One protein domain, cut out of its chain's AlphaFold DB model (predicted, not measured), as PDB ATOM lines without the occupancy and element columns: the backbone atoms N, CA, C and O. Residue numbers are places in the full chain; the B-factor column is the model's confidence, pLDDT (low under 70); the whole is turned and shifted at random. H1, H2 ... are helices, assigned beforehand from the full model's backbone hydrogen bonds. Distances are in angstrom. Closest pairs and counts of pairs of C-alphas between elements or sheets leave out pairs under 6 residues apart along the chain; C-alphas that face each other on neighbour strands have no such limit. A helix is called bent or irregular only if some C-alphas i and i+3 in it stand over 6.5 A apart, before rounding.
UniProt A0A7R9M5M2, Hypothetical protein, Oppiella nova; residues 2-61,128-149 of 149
ATOM      1  N   ALA A   2      43.412   9.734 -71.422       94.50
ATOM      2  CA  ALA A   2      43.769  10.374 -70.146       94.50
ATOM      3  C   ALA A   2      45.130   9.915 -69.587       94.50
ATOM      4  O   ALA A   2      45.940  10.743 -69.186       94.50
ATOM      5  N   SER A   3      45.423   8.614 -69.677       94.12
ATOM      6  CA  SER A   3      46.705   8.014 -69.273       94.12
ATOM      7  C   SER A   3      47.935   8.587 -69.986       94.12
ATOM      8  O   SER A   3      49.021   8.571 -69.426       94.12
ATOM      9  N   ILE A   4      47.761   9.117 -71.200       92.94
ATOM     10  CA  ILE A   4      48.826   9.728 -72.011       92.94
ATOM     11  C   ILE A   4      48.722  11.263 -72.050       92.94
ATOM     12  O   ILE A   4      49.264  11.899 -72.947       92.94
ATOM     13  N   GLY A   5      47.953  11.870 -71.139       93.12
ATOM     14  CA  GLY A   5      47.840  13.327 -71.003       93.12
ATOM     15  C   GLY A   5      46.983  14.043 -72.057       93.12
ATOM     16  O   GLY A   5      46.847  15.260 -71.997       93.12
ATOM     17  N   LYS A   6      46.346  13.320 -72.992       92.19
ATOM     18  CA  LYS A   6      45.485  13.917 -74.039       92.19
ATOM     19  C   LYS A   6      44.070  14.278 -73.556       92.19
ATOM     20  O   LYS A   6      43.323  14.929 -74.279       92.19
ATOM     21  N   LEU A   7      43.669  13.843 -72.357       95.44
ATOM     22  CA  LEU A   7      42.352  14.124 -71.770       95.44
ATOM     23  C   LEU A   7      42.476  14.352 -70.259       95.44
ATOM     24  O   LEU A   7      43.131  13.581 -69.568       95.44
ATOM     25  N   SER A   8      41.795  15.371 -69.728       97.31
ATOM     26  CA  SER A   8      41.711  15.576 -68.276       97.31
ATOM     27  C   SER A   8      40.974  14.420 -67.593       97.31
ATOM     28  O   SER A   8      39.872  14.058 -68.006       97.31
ATOM     29  N   TRP A   9      41.525  13.907 -66.490       96.75
ATOM     30  CA  TRP A   9      40.898  12.856 -65.676       96.75
ATOM     31  C   TRP A   9      39.494  13.221 -65.184       96.75
ATOM     32  O   TRP A   9      38.618  12.363 -65.149       96.75
ATOM     33  N   ARG A  10      39.224  14.505 -64.911       96.12
ATOM     34  CA  ARG A  10      37.880  14.973 -64.519       96.12
ATOM     35  C   ARG A  10      36.836  14.756 -65.615       96.12
ATOM     36  O   ARG A  10      35.659  14.594 -65.319       96.12
ATOM     37  N   LYS A  11      37.245  14.734 -66.887       96.44
ATOM     38  CA  LYS A  11      36.332  14.468 -68.005       96.44
ATOM     39  C   LYS A  11      36.006  12.981 -68.135       96.44
ATOM     40  O   LYS A  11      34.922  12.671 -68.606       96.44
ATOM     41  N   VAL A  12      36.875  12.074 -67.679       96.56
ATOM     42  CA  VAL A  12      36.698  10.618 -67.848       96.56
ATOM     43  C   VAL A  12      35.345  10.145 -67.321       96.56
ATOM     44  O   VAL A  12      34.637   9.453 -68.042       96.56
ATOM     45  N   ILE A  13      34.939  10.594 -66.129       96.19
ATOM     46  CA  ILE A  13      33.645  10.204 -65.551       96.19
ATOM     47  C   ILE A  13      32.456  10.648 -66.415       96.19
ATOM     48  O   ILE A  13      31.515   9.888 -66.598       96.19
ATOM     49  N   HIS A  14      32.522  11.834 -67.022       97.00
ATOM     50  CA  HIS A  14      31.463  12.341 -67.899       97.00
ATOM     51  C   HIS A  14      31.360  11.506 -69.182       97.00
ATOM     52  O   HIS A  14      30.259  11.179 -69.619       97.00
ATOM     53  N   TYR A  15      32.504  11.116 -69.758       97.06
ATOM     54  CA  TYR A  15      32.540  10.215 -70.914       97.06
ATOM     55  C   TYR A  15      32.010   8.824 -70.562       97.06
ATOM     56  O   TYR A  15      31.245   8.267 -71.341       97.06
ATOM     57  N   PHE A  16      32.367   8.282 -69.394       96.75
ATOM     58  CA  PHE A  16      31.852   6.992 -68.934       96.75
ATOM     59  C   PHE A  16      30.334   7.041 -68.776       96.75
ATOM     60  O   PHE A  16      29.641   6.223 -69.367       96.75
ATOM     61  N   LEU A  17      29.796   8.038 -68.074       97.25
ATOM     62  CA  LEU A  17      28.347   8.173 -67.916       97.25
ATOM     63  C   LEU A  17      27.635   8.259 -69.271       97.25
ATOM     64  O   LEU A  17      26.699   7.503 -69.510       97.25
ATOM     65  N   GLY A  18      28.114   9.110 -70.182       98.38
ATOM     66  CA  GLY A  18      27.522   9.237 -71.514       98.38
ATOM     67  C   GLY A  18      27.555   7.931 -72.315       98.38
ATOM     68  O   GLY A  18      26.547   7.548 -72.903       98.38
ATOM     69  N   GLN A  19      28.687   7.220 -72.306       98.31
ATOM     70  CA  GLN A  19      28.850   5.959 -73.037       98.31
ATOM     71  C   GLN A  19      27.965   4.844 -72.476       98.31
ATOM     72  O   GLN A  19      27.300   4.155 -73.245       98.31
ATOM     73  N   TYR A  20      27.937   4.674 -71.155       98.50
ATOM     74  CA  TYR A  20      27.186   3.593 -70.520       98.50
ATOM     75  C   TYR A  20      25.673   3.840 -70.586       98.50
ATOM     76  O   TYR A  20      24.921   2.931 -70.927       98.50
ATOM     77  N   ILE A  21      25.220   5.080 -70.355       98.44
ATOM     78  CA  ILE A  21      23.806   5.447 -70.531       98.44
ATOM     79  C   ILE A  21      23.396   5.268 -71.996       98.44
ATOM     80  O   ILE A  21      22.364   4.664 -72.272       98.44
ATOM     81  N   GLY A  22      24.216   5.741 -72.939       98.62
ATOM     82  CA  GLY A  22      23.946   5.590 -74.368       98.62
ATOM     83  C   GLY A  22      23.837   4.126 -74.797       98.62
ATOM     84  O   GLY A  22      22.874   3.762 -75.466       98.62
ATOM     85  N   ALA A  23      24.772   3.273 -74.367       98.50
ATOM     86  CA  ALA A  23      24.754   1.844 -74.676       98.50
ATOM     87  C   ALA A  23      23.553   1.120 -74.045       98.50
ATOM     88  O   ALA A  23      22.938   0.275 -74.693       98.50
ATOM     89  N   PHE A  24      23.179   1.479 -72.814       98.56
ATOM     90  CA  PHE A  24      21.982   0.949 -72.163       98.56
ATOM     91  C   PHE A  24      20.706   1.326 -72.932       98.56
ATOM     92  O   PHE A  24      19.897   0.460 -73.253       98.56
ATOM     93  N   LEU A  25      20.537   2.607 -73.277       98.62
ATOM     94  CA  LEU A  25      19.375   3.073 -74.039       98.62
ATOM     95  C   LEU A  25      19.324   2.449 -75.436       98.62
ATOM     96  O   LEU A  25      18.246   2.080 -75.894       98.62
ATOM     97  N   ALA A  26      20.473   2.276 -76.090       98.44
ATOM     98  CA  ALA A  26      20.554   1.565 -77.360       98.44
ATOM     99  C   ALA A  26      20.082   0.108 -77.223       98.44
ATOM    100  O   ALA A  26      19.317  -0.353 -78.064       98.44
ATOM    101  N   ALA A  27      20.456  -0.595 -76.147       98.25
ATOM    102  CA  ALA A  27      19.969  -1.948 -75.878       98.25
ATOM    103  C   ALA A  27      18.442  -1.988 -75.680       98.25
ATOM    104  O   ALA A  27      17.775  -2.831 -76.277       98.25
ATOM    105  N   VAL A  28      17.875  -1.036 -74.929       98.31
ATOM    106  CA  VAL A  28      16.415  -0.901 -74.765       98.31
ATOM    107  C   VAL A  28      15.731  -0.704 -76.119       98.31
ATOM    108  O   VAL A  28      14.765  -1.399 -76.428       98.31
ATOM    109  N   ILE A  29      16.237   0.219 -76.943       98.44
ATOM    110  CA  ILE A  29      15.674   0.507 -78.267       98.44
ATOM    111  C   ILE A  29      15.736  -0.738 -79.154       98.44
ATOM    112  O   ILE A  29      14.723  -1.106 -79.743       98.44
ATOM    113  N   THR A  30      16.882  -1.420 -79.209       97.31
ATOM    114  CA  THR A  30      17.037  -2.667 -79.970       97.31
ATOM    115  C   THR A  30      16.040  -3.723 -79.504       97.31
ATOM    116  O   THR A  30      15.371  -4.330 -80.335       97.31
ATOM    117  N   TYR A  31      15.867  -3.915 -78.194       95.81
ATOM    118  CA  TYR A  31      14.880  -4.863 -77.679       95.81
ATOM    119  C   TYR A  31      13.457  -4.510 -78.107       95.81
ATOM    120  O   TYR A  31      12.722  -5.397 -78.520       95.81
ATOM    121  N   VAL A  32      13.069  -3.233 -78.051       96.56
ATOM    122  CA  VAL A  32      11.738  -2.790 -78.493       96.56
ATOM    123  C   VAL A  32      11.545  -3.041 -79.990       96.56
ATOM    124  O   VAL A  32      10.511  -3.576 -80.379       96.56
ATOM    125  N   VAL A  33      12.542  -2.708 -80.817       96.88
ATOM    126  CA  VAL A  33      12.502  -2.916 -82.276       96.88
ATOM    127  C   VAL A  33      12.372  -4.399 -82.631       96.88
ATOM    128  O   VAL A  33      11.621  -4.744 -83.538       96.88
ATOM    129  N   TYR A  34      13.069  -5.277 -81.911       93.69
ATOM    130  CA  TYR A  34      13.090  -6.718 -82.173       93.69
ATOM    131  C   TYR A  34      12.189  -7.527 -81.232       93.69
ATOM    132  O   TYR A  34      12.323  -8.746 -81.164       93.69
ATOM    133  N   ARG A  35      11.273  -6.885 -80.497       91.62
ATOM    134  CA  ARG A  35      10.530  -7.536 -79.408       91.62
ATOM    135  C   ARG A  35       9.741  -8.750 -79.884       91.62
ATOM    136  O   ARG A  35       9.829  -9.806 -79.267       91.62
ATOM    137  N   GLU A  36       8.980  -8.592 -80.961       90.75
ATOM    138  CA  GLU A  36       8.189  -9.679 -81.549       90.75
ATOM    139  C   GLU A  36       9.109 -10.788 -82.058       90.75
ATOM    140  O   GLU A  36       8.930 -11.937 -81.684       90.75
ATOM    141  N   ALA A  37      10.186 -10.451 -82.772       89.38
ATOM    142  CA  ALA A  37      11.155 -11.445 -83.229       89.38
ATOM    143  C   ALA A  37      11.779 -12.241 -82.068       89.38
ATOM    144  O   ALA A  37      11.904 -13.459 -82.161       89.38
ATOM    145  N   ILE A  38      12.143 -11.583 -80.963       90.31
ATOM    146  CA  ILE A  38      12.739 -12.236 -79.790       90.31
ATOM    147  C   ILE A  38      11.717 -13.139 -79.086       90.31
ATOM    148  O   ILE A  38      12.064 -14.247 -78.686       90.31
ATOM    149  N   LEU A  39      10.473 -12.679 -78.924       87.94
ATOM    150  CA  LEU A  39       9.458 -13.409 -78.163       87.94
ATOM    151  C   LEU A  39       8.742 -14.487 -78.986       87.94
ATOM    152  O   LEU A  39       8.401 -15.526 -78.441       87.94
ATOM    153  N   GLU A  40       8.517 -14.279 -80.276       84.38
ATOM    154  CA  GLU A  40       7.744 -15.206 -81.112       84.38
ATOM    155  C   GLU A  40       8.612 -16.300 -81.738       84.38
ATOM    156  O   GLU A  40       8.140 -17.414 -81.933       84.38
ATOM    157  N   THR A  41       9.895 -16.027 -82.007       74.31
ATOM    158  CA  THR A  41      10.790 -17.012 -82.651       74.31
ATOM    159  C   THR A  41      11.274 -18.098 -81.685       74.31
ATOM    160  O   THR A  41      11.658 -19.180 -82.122       74.31
ATOM    161  N   PHE A  42      11.261 -17.833 -80.375       75.31
ATOM    162  CA  PHE A  42      11.861 -18.706 -79.357       75.31
ATOM    163  C   PHE A  42      10.888 -19.083 -78.232       75.31
ATOM    164  O   PHE A  42      11.305 -19.229 -77.084       75.31
ATOM    165  N   ASP A  43       9.590 -19.197 -78.533       78.94
ATOM    166  CA  ASP A  43       8.537 -19.534 -77.555       78.94
ATOM    167  C   ASP A  43       8.536 -18.621 -76.308       78.94
ATOM    168  O   ASP A  43       8.219 -19.036 -75.191       78.94
ATOM    169  N   GLY A  44       8.945 -17.363 -76.476       78.31
ATOM    170  CA  GLY A  44       9.068 -16.373 -75.406       78.31
ATOM    171  C   GLY A  44      10.271 -16.572 -74.481       78.31
ATOM    172  O   GLY A  44      10.382 -15.858 -73.484       78.31
ATOM    173  N   GLN A  45      11.166 -17.519 -74.771       85.88
ATOM    174  CA  GLN A  45      12.287 -17.845 -73.896       85.88
ATOM    175  C   GLN A  45      13.444 -16.851 -74.049       85.88
ATOM    176  O   GLN A  45      13.999 -16.636 -75.127       85.88
ATOM    177  N   LEU A  46      13.847 -16.271 -72.921       91.81
ATOM    178  CA  LEU A  46      14.957 -15.329 -72.823       91.81
ATOM    179  C   LEU A  46      16.200 -16.063 -72.312       91.81
ATOM    180  O   LEU A  46      16.493 -16.068 -71.119       91.81
ATOM    181  N   LEU A  47      16.897 -16.749 -73.220       91.62
ATOM    182  CA  LEU A  47      18.017 -17.631 -72.881       91.62
ATOM    183  C   LEU A  47      19.376 -16.954 -73.076       91.62
ATOM    184  O   LEU A  47      19.597 -16.215 -74.043       91.62
ATOM    185  N   THR A  48      20.308 -17.255 -72.172       91.44
ATOM    186  CA  THR A  48      21.700 -16.776 -72.232       91.44
ATOM    187  C   THR A  48      22.622 -17.741 -72.974       91.44
ATOM    188  O   THR A  48      23.542 -17.311 -73.663       91.44
ATOM    189  N   THR A  49      22.364 -19.045 -72.874       87.88
ATOM    190  CA  THR A  49      23.178 -20.106 -73.479       87.88
ATOM    191  C   THR A  49      22.305 -21.103 -74.242       87.88
ATOM    192  O   THR A  49      21.085 -21.141 -74.082       87.88
ATOM    193  N   GLY A  50      22.937 -21.899 -75.108       87.00
ATOM    194  CA  GLY A  50      22.256 -22.883 -75.950       87.00
ATOM    195  C   GLY A  50      21.923 -22.376 -77.361       87.00
ATOM    196  O   GLY A  50      22.205 -21.228 -77.699       87.00
ATOM    197  N   PRO A  51      21.341 -23.241 -78.210       85.00
ATOM    198  CA  PRO A  51      21.120 -22.956 -79.632       85.00
ATOM    199  C   PRO A  51      20.125 -21.812 -79.886       85.00
ATOM    200  O   PRO A  51      20.211 -21.153 -80.914       85.00
ATOM    201  N   ASN A  52      19.229 -21.556 -78.929       88.69
ATOM    202  CA  ASN A  52      18.199 -20.518 -78.993       88.69
ATOM    203  C   ASN A  52      18.523 -19.321 -78.075       88.69
ATOM    204  O   ASN A  52      17.629 -18.587 -77.659       88.69
ATOM    205  N   ALA A  53      19.794 -19.145 -77.697       91.00
ATOM    206  CA  ALA A  53      20.215 -18.033 -76.854       91.00
ATOM    207  C   ALA A  53      20.044 -16.687 -77.566       91.00
ATOM    208  O   ALA A  53      20.575 -16.465 -78.653       91.00
ATOM    209  N   THR A  54      19.360 -15.755 -76.909       93.94
ATOM    210  CA  THR A  54      19.081 -14.410 -77.430       93.94
ATOM    211  C   THR A  54      19.872 -13.319 -76.708       93.94
ATOM    212  O   THR A  54      20.002 -12.213 -77.232       93.94
ATOM    213  N   ALA A  55      20.488 -13.617 -75.555       94.62
ATOM    214  CA  ALA A  55      21.321 -12.647 -74.834       94.62
ATOM    215  C   ALA A  55      22.516 -12.150 -75.671       94.62
ATOM    216  O   ALA A  55      22.955 -11.008 -75.505       94.62
ATOM    217  N   GLY A  56      23.008 -12.985 -76.596       93.62
ATOM    218  CA  GLY A  56      24.114 -12.679 -77.511       93.62
ATOM    219  C   GLY A  56      23.847 -11.518 -78.480       93.62
ATOM    220  O   GLY A  56      24.781 -10.971 -79.058       93.62
ATOM    221  N   ILE A  57      22.584 -11.101 -78.635       94.44
ATOM    222  CA  ILE A  57      22.215  -9.898 -79.399       94.44
ATOM    223  C   ILE A  57      22.759  -8.635 -78.708       94.44
ATOM    224  O   ILE A  57      23.132  -7.666 -79.368       94.44
ATOM    225  N   PHE A  58      22.815  -8.644 -77.374       96.50
ATOM    226  CA  PHE A  58      23.110  -7.466 -76.558       96.50
ATOM    227  C   PHE A  58      24.546  -7.473 -76.018       96.50
ATOM    228  O   PHE A  58      25.224  -6.447 -76.085       96.50
ATOM    229  N   GLY A  59      25.023  -8.618 -75.523       94.94
ATOM    230  CA  GLY A  59      26.376  -8.801 -74.980       94.94
ATOM    231  C   GLY A  59      27.143  -9.928 -75.677       94.94
ATOM    232  O   GLY A  59      26.573 -10.685 -76.457       94.94
ATOM    233  N   THR A  60      28.441 -10.052 -75.405       94.69
ATOM    234  CA  THR A  60      29.322 -11.019 -76.083       94.69
ATOM    235  C   THR A  60      29.725 -12.183 -75.180       94.69
ATOM    236  O   THR A  60      30.379 -11.990 -74.162       94.69
ATOM    237  N   PHE A  61      29.409 -13.419 -75.540       93.69
ATOM    238  CA  PHE A  61      29.725 -14.577 -74.696       93.69
ATOM    239  C   PHE A  61      30.957 -15.326 -75.226       93.69
ATOM    240  O   PHE A  61      31.137 -15.395 -76.445       93.69
ATOM    241  N   PRO A 128      34.195  -1.647 -72.962       96.31
ATOM    242  CA  PRO A 128      33.452  -1.986 -71.750       96.31
ATOM    243  C   PRO A 128      31.994  -1.505 -71.738       96.31
ATOM    244  O   PRO A 128      31.110  -2.240 -71.310       96.31
ATOM    245  N   ALA A 129      31.714  -0.295 -72.235       97.69
ATOM    246  CA  ALA A 129      30.361   0.264 -72.228       97.69
ATOM    247  C   ALA A 129      29.415  -0.510 -73.160       97.69
ATOM    248  O   ALA A 129      28.249  -0.705 -72.812       97.69
ATOM    249  N   ARG A 130      29.945  -0.961 -74.311       96.50
ATOM    250  CA  ARG A 130      29.251  -1.747 -75.349       96.50
ATOM    251  C   ARG A 130      28.840  -3.138 -74.880       96.50
ATOM    252  O   ARG A 130      27.939  -3.715 -75.477       96.50
ATOM    253  N   ASP A 131      29.505  -3.681 -73.865       97.00
ATOM    254  CA  ASP A 131      29.217  -5.024 -73.360       97.00
ATOM    255  C   ASP A 131      28.499  -4.993 -72.004       97.00
ATOM    256  O   ASP A 131      27.433  -5.582 -71.850       97.00
ATOM    257  N   PHE A 132      29.006  -4.229 -71.032       97.69
ATOM    258  CA  PHE A 132      28.445  -4.217 -69.680       97.69
ATOM    259  C   PHE A 132      27.030  -3.624 -69.617       97.69
ATOM    260  O   PHE A 132      26.142  -4.195 -68.986       97.69
ATOM    261  N   SER A 133      26.799  -2.472 -70.254       97.75
ATOM    262  CA  SER A 133      25.512  -1.769 -70.123       97.75
ATOM    263  C   SER A 133      24.357  -2.542 -70.772       97.75
ATOM    264  O   SER A 133      23.303  -2.657 -70.145       97.75
ATOM    265  N   PRO A 134      24.526  -3.130 -71.973       98.25
ATOM    266  CA  PRO A 134      23.512  -4.014 -72.541       98.25
ATOM    267  C   PRO A 134      23.259  -5.281 -71.712       98.25
ATOM    268  O   PRO A 134      22.105  -5.689 -71.610       98.25
ATOM    269  N   ARG A 135      24.276  -5.863 -71.056       97.88
ATOM    270  CA  ARG A 135      24.064  -6.972 -70.100       97.88
ATOM    271  C   ARG A 135      23.239  -6.553 -68.894       97.88
ATOM    272  O   ARG A 135      22.377  -7.299 -68.444       97.88
ATOM    273  N   LEU A 136      23.482  -5.355 -68.364       98.06
ATOM    274  CA  LEU A 136      22.671  -4.826 -67.269       98.06
ATOM    275  C   LEU A 136      21.203  -4.697 -67.694       98.06
ATOM    276  O   LEU A 136      20.309  -5.067 -66.937       98.06
ATOM    277  N   PHE A 137      20.956  -4.224 -68.919       98.19
ATOM    278  CA  PHE A 137      19.611  -4.197 -69.480       98.19
ATOM    279  C   PHE A 137      19.003  -5.605 -69.583       98.19
ATOM    280  O   PHE A 137      17.906  -5.812 -69.070       98.19
ATOM    281  N   THR A 138      19.687  -6.580 -70.193       97.25
ATOM    282  CA  THR A 138      19.127  -7.934 -70.362       97.25
ATOM    283  C   THR A 138      18.876  -8.637 -69.031       97.25
ATOM    284  O   THR A 138      17.842  -9.295 -68.885       97.25
ATOM    285  N   ALA A 139      19.736  -8.424 -68.029       97.50
ATOM    286  CA  ALA A 139      19.514  -8.910 -66.670       97.50
ATOM    287  C   ALA A 139      18.185  -8.404 -66.088       97.50
ATOM    288  O   ALA A 139      17.431  -9.173 -65.494       97.50
ATOM    289  N   MET A 140      17.870  -7.122 -66.302       97.19
ATOM    290  CA  MET A 140      16.612  -6.507 -65.862       97.19
ATOM    291  C   MET A 140      15.410  -6.887 -66.735       97.19
ATOM    292  O   MET A 140      14.283  -6.906 -66.248       97.19
ATOM    293  N   ALA A 141      15.634  -7.156 -68.022       94.81
ATOM    294  CA  ALA A 141      14.585  -7.413 -69.008       94.81
ATOM    295  C   ALA A 141      14.062  -8.861 -69.001       94.81
ATOM    296  O   ALA A 141      13.092  -9.150 -69.697       94.81
ATOM    297  N   GLY A 142      14.675  -9.755 -68.217       93.88
ATOM    298  CA  GLY A 142      14.160 -11.106 -67.969       93.88
ATOM    299  C   GLY A 142      15.107 -12.256 -68.317       93.88
ATOM    300  O   GLY A 142      14.746 -13.398 -68.058       93.88
ATOM    301  N   TRP A 143      16.316 -11.987 -68.826       94.94
ATOM    302  CA  TRP A 143      17.349 -13.026 -69.009       94.94
ATOM    303  C   TRP A 143      17.999 -13.466 -67.687       94.94
ATOM    304  O   TRP A 143      18.687 -14.483 -67.641       94.94
ATOM    305  N   GLY A 144      17.793 -12.706 -66.608       95.06
ATOM    306  CA  GLY A 144      18.327 -13.019 -65.285       95.06
ATOM    307  C   GLY A 144      19.825 -12.742 -65.144       95.06
ATOM    308  O   GLY A 144      20.455 -12.100 -65.982       95.06
ATOM    309  N   THR A 145      20.407 -13.201 -64.036       95.25
ATOM    310  CA  THR A 145      21.814 -12.935 -63.676       95.25
ATOM    311  C   THR A 145      22.823 -13.737 -64.492       95.25
ATOM    312  O   THR A 145      24.007 -13.400 -64.491       95.25
ATOM    313  N   ASP A 146      22.366 -14.753 -65.219       92.81
ATOM    314  CA  ASP A 146      23.214 -15.645 -66.012       92.81
ATOM    315  C   ASP A 146      23.969 -14.900 -67.118       92.81
ATOM    316  O   ASP A 146      25.015 -15.351 -67.568       92.81
ATOM    317  N   VAL A 147      23.507 -13.706 -67.511       95.00
ATOM    318  CA  VAL A 147      24.209 -12.833 -68.467       95.00
ATOM    319  C   VAL A 147      25.588 -12.363 -67.980       95.00
ATOM    320  O   VAL A 147      26.337 -11.786 -68.766       95.00
ATOM    321  N   PHE A 148      25.930 -12.592 -66.708       93.62
ATOM    322  CA  PHE A 148      27.246 -12.318 -66.117       93.62
ATOM    323  C   PHE A 148      28.048 -13.585 -65.778       93.62
ATOM    324  O   PHE A 148      29.095 -13.468 -65.137       93.62
ATOM    325  N   SER A 149      27.549 -14.765 -66.152       81.81
ATOM    326  CA  SER A 149      28.196 -16.060 -65.894       81.81
ATOM    327  C   SER A 149      29.102 -16.512 -67.037       81.81
ATOM    328  O   SER A 149      28.868 -16.095 -68.196       81.81
TER     329      SER A 149
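AT A GLANCE: This is residues 2 to 61 and 128 to 149 of the 149 residues of the protein "Hypothetical protein" of Oppiella nova (UniProt A0A7R9M5M2). One long helix, H1, makes the long axis of a rod, and the shorter H3 packs slantwise on one side of it. H2 follows at the far end of H1 and makes a corner with it, the loop of residues 42 to 61 folds back from there, and little H4 sits by H3; residues 3 to 9 stick out at the other end. The printed part has 82 residues with four named helices, in the order H1, H2, H3, H4, and no named strand: all helix. It is loose, with a radius of gyration of the C-alphas of 15.4 A and spans of 51 by 25 by 16 A.

HOW THE PARTS SIT: H1, residues 9 to 33, and H3, residues 128 to 143, touch, closest at the C-alphas of Phe 24 and Ser 133, 4.9 A apart. They run the same way at a steep tilt of 41 degrees. H2, residues 35 to 41, is close to H1 but not clearly touching: the closest C-alphas, of Tyr 31 and Ile 38, are 8.0 A apart. H4, residues 145 to 148, touches H3 at residues 135 to 139 alone, closest at the C-alphas of Ala 139 and Thr 145, 5.5 A. H4 is apart from H1 and H2, and H2 from H3. Every O i to N i+4 pair is within hydrogen-bond range in H2, 19 of 21 in H1 and 10 of 12 in H3; H4 is too short for such a pair.

IN THESE COORDINATES: H1 runs 36.5 A from C-alpha 9 at (40.898, 12.856, -65.676); it is neither bent nor irregular, but only just: C-alphas 10 and 13 are 6.5 A apart. H2 spans 10.0 A and H4 6.0 A, ending at C-alpha 148 (27.246, -12.318, -66.117). H3, 19.7 A, has a kink of 27 degrees near residue 137 and is irregular, with C-alphas 140 and 143 7.3 A apart.

THE WHOLE: The farthest C-alphas, of Gly 5 and Asp 43, are 51.6 A apart. Residues 62 to 127 are not printed; C-alphas 61 and 128 are 13.5 A apart across this cut, which lies in the link H2 to H3. The links H1 to H2 and H3 to H4 are tight. Mean pLDDT of the printed part is 93.8, and no printed residue is under 70.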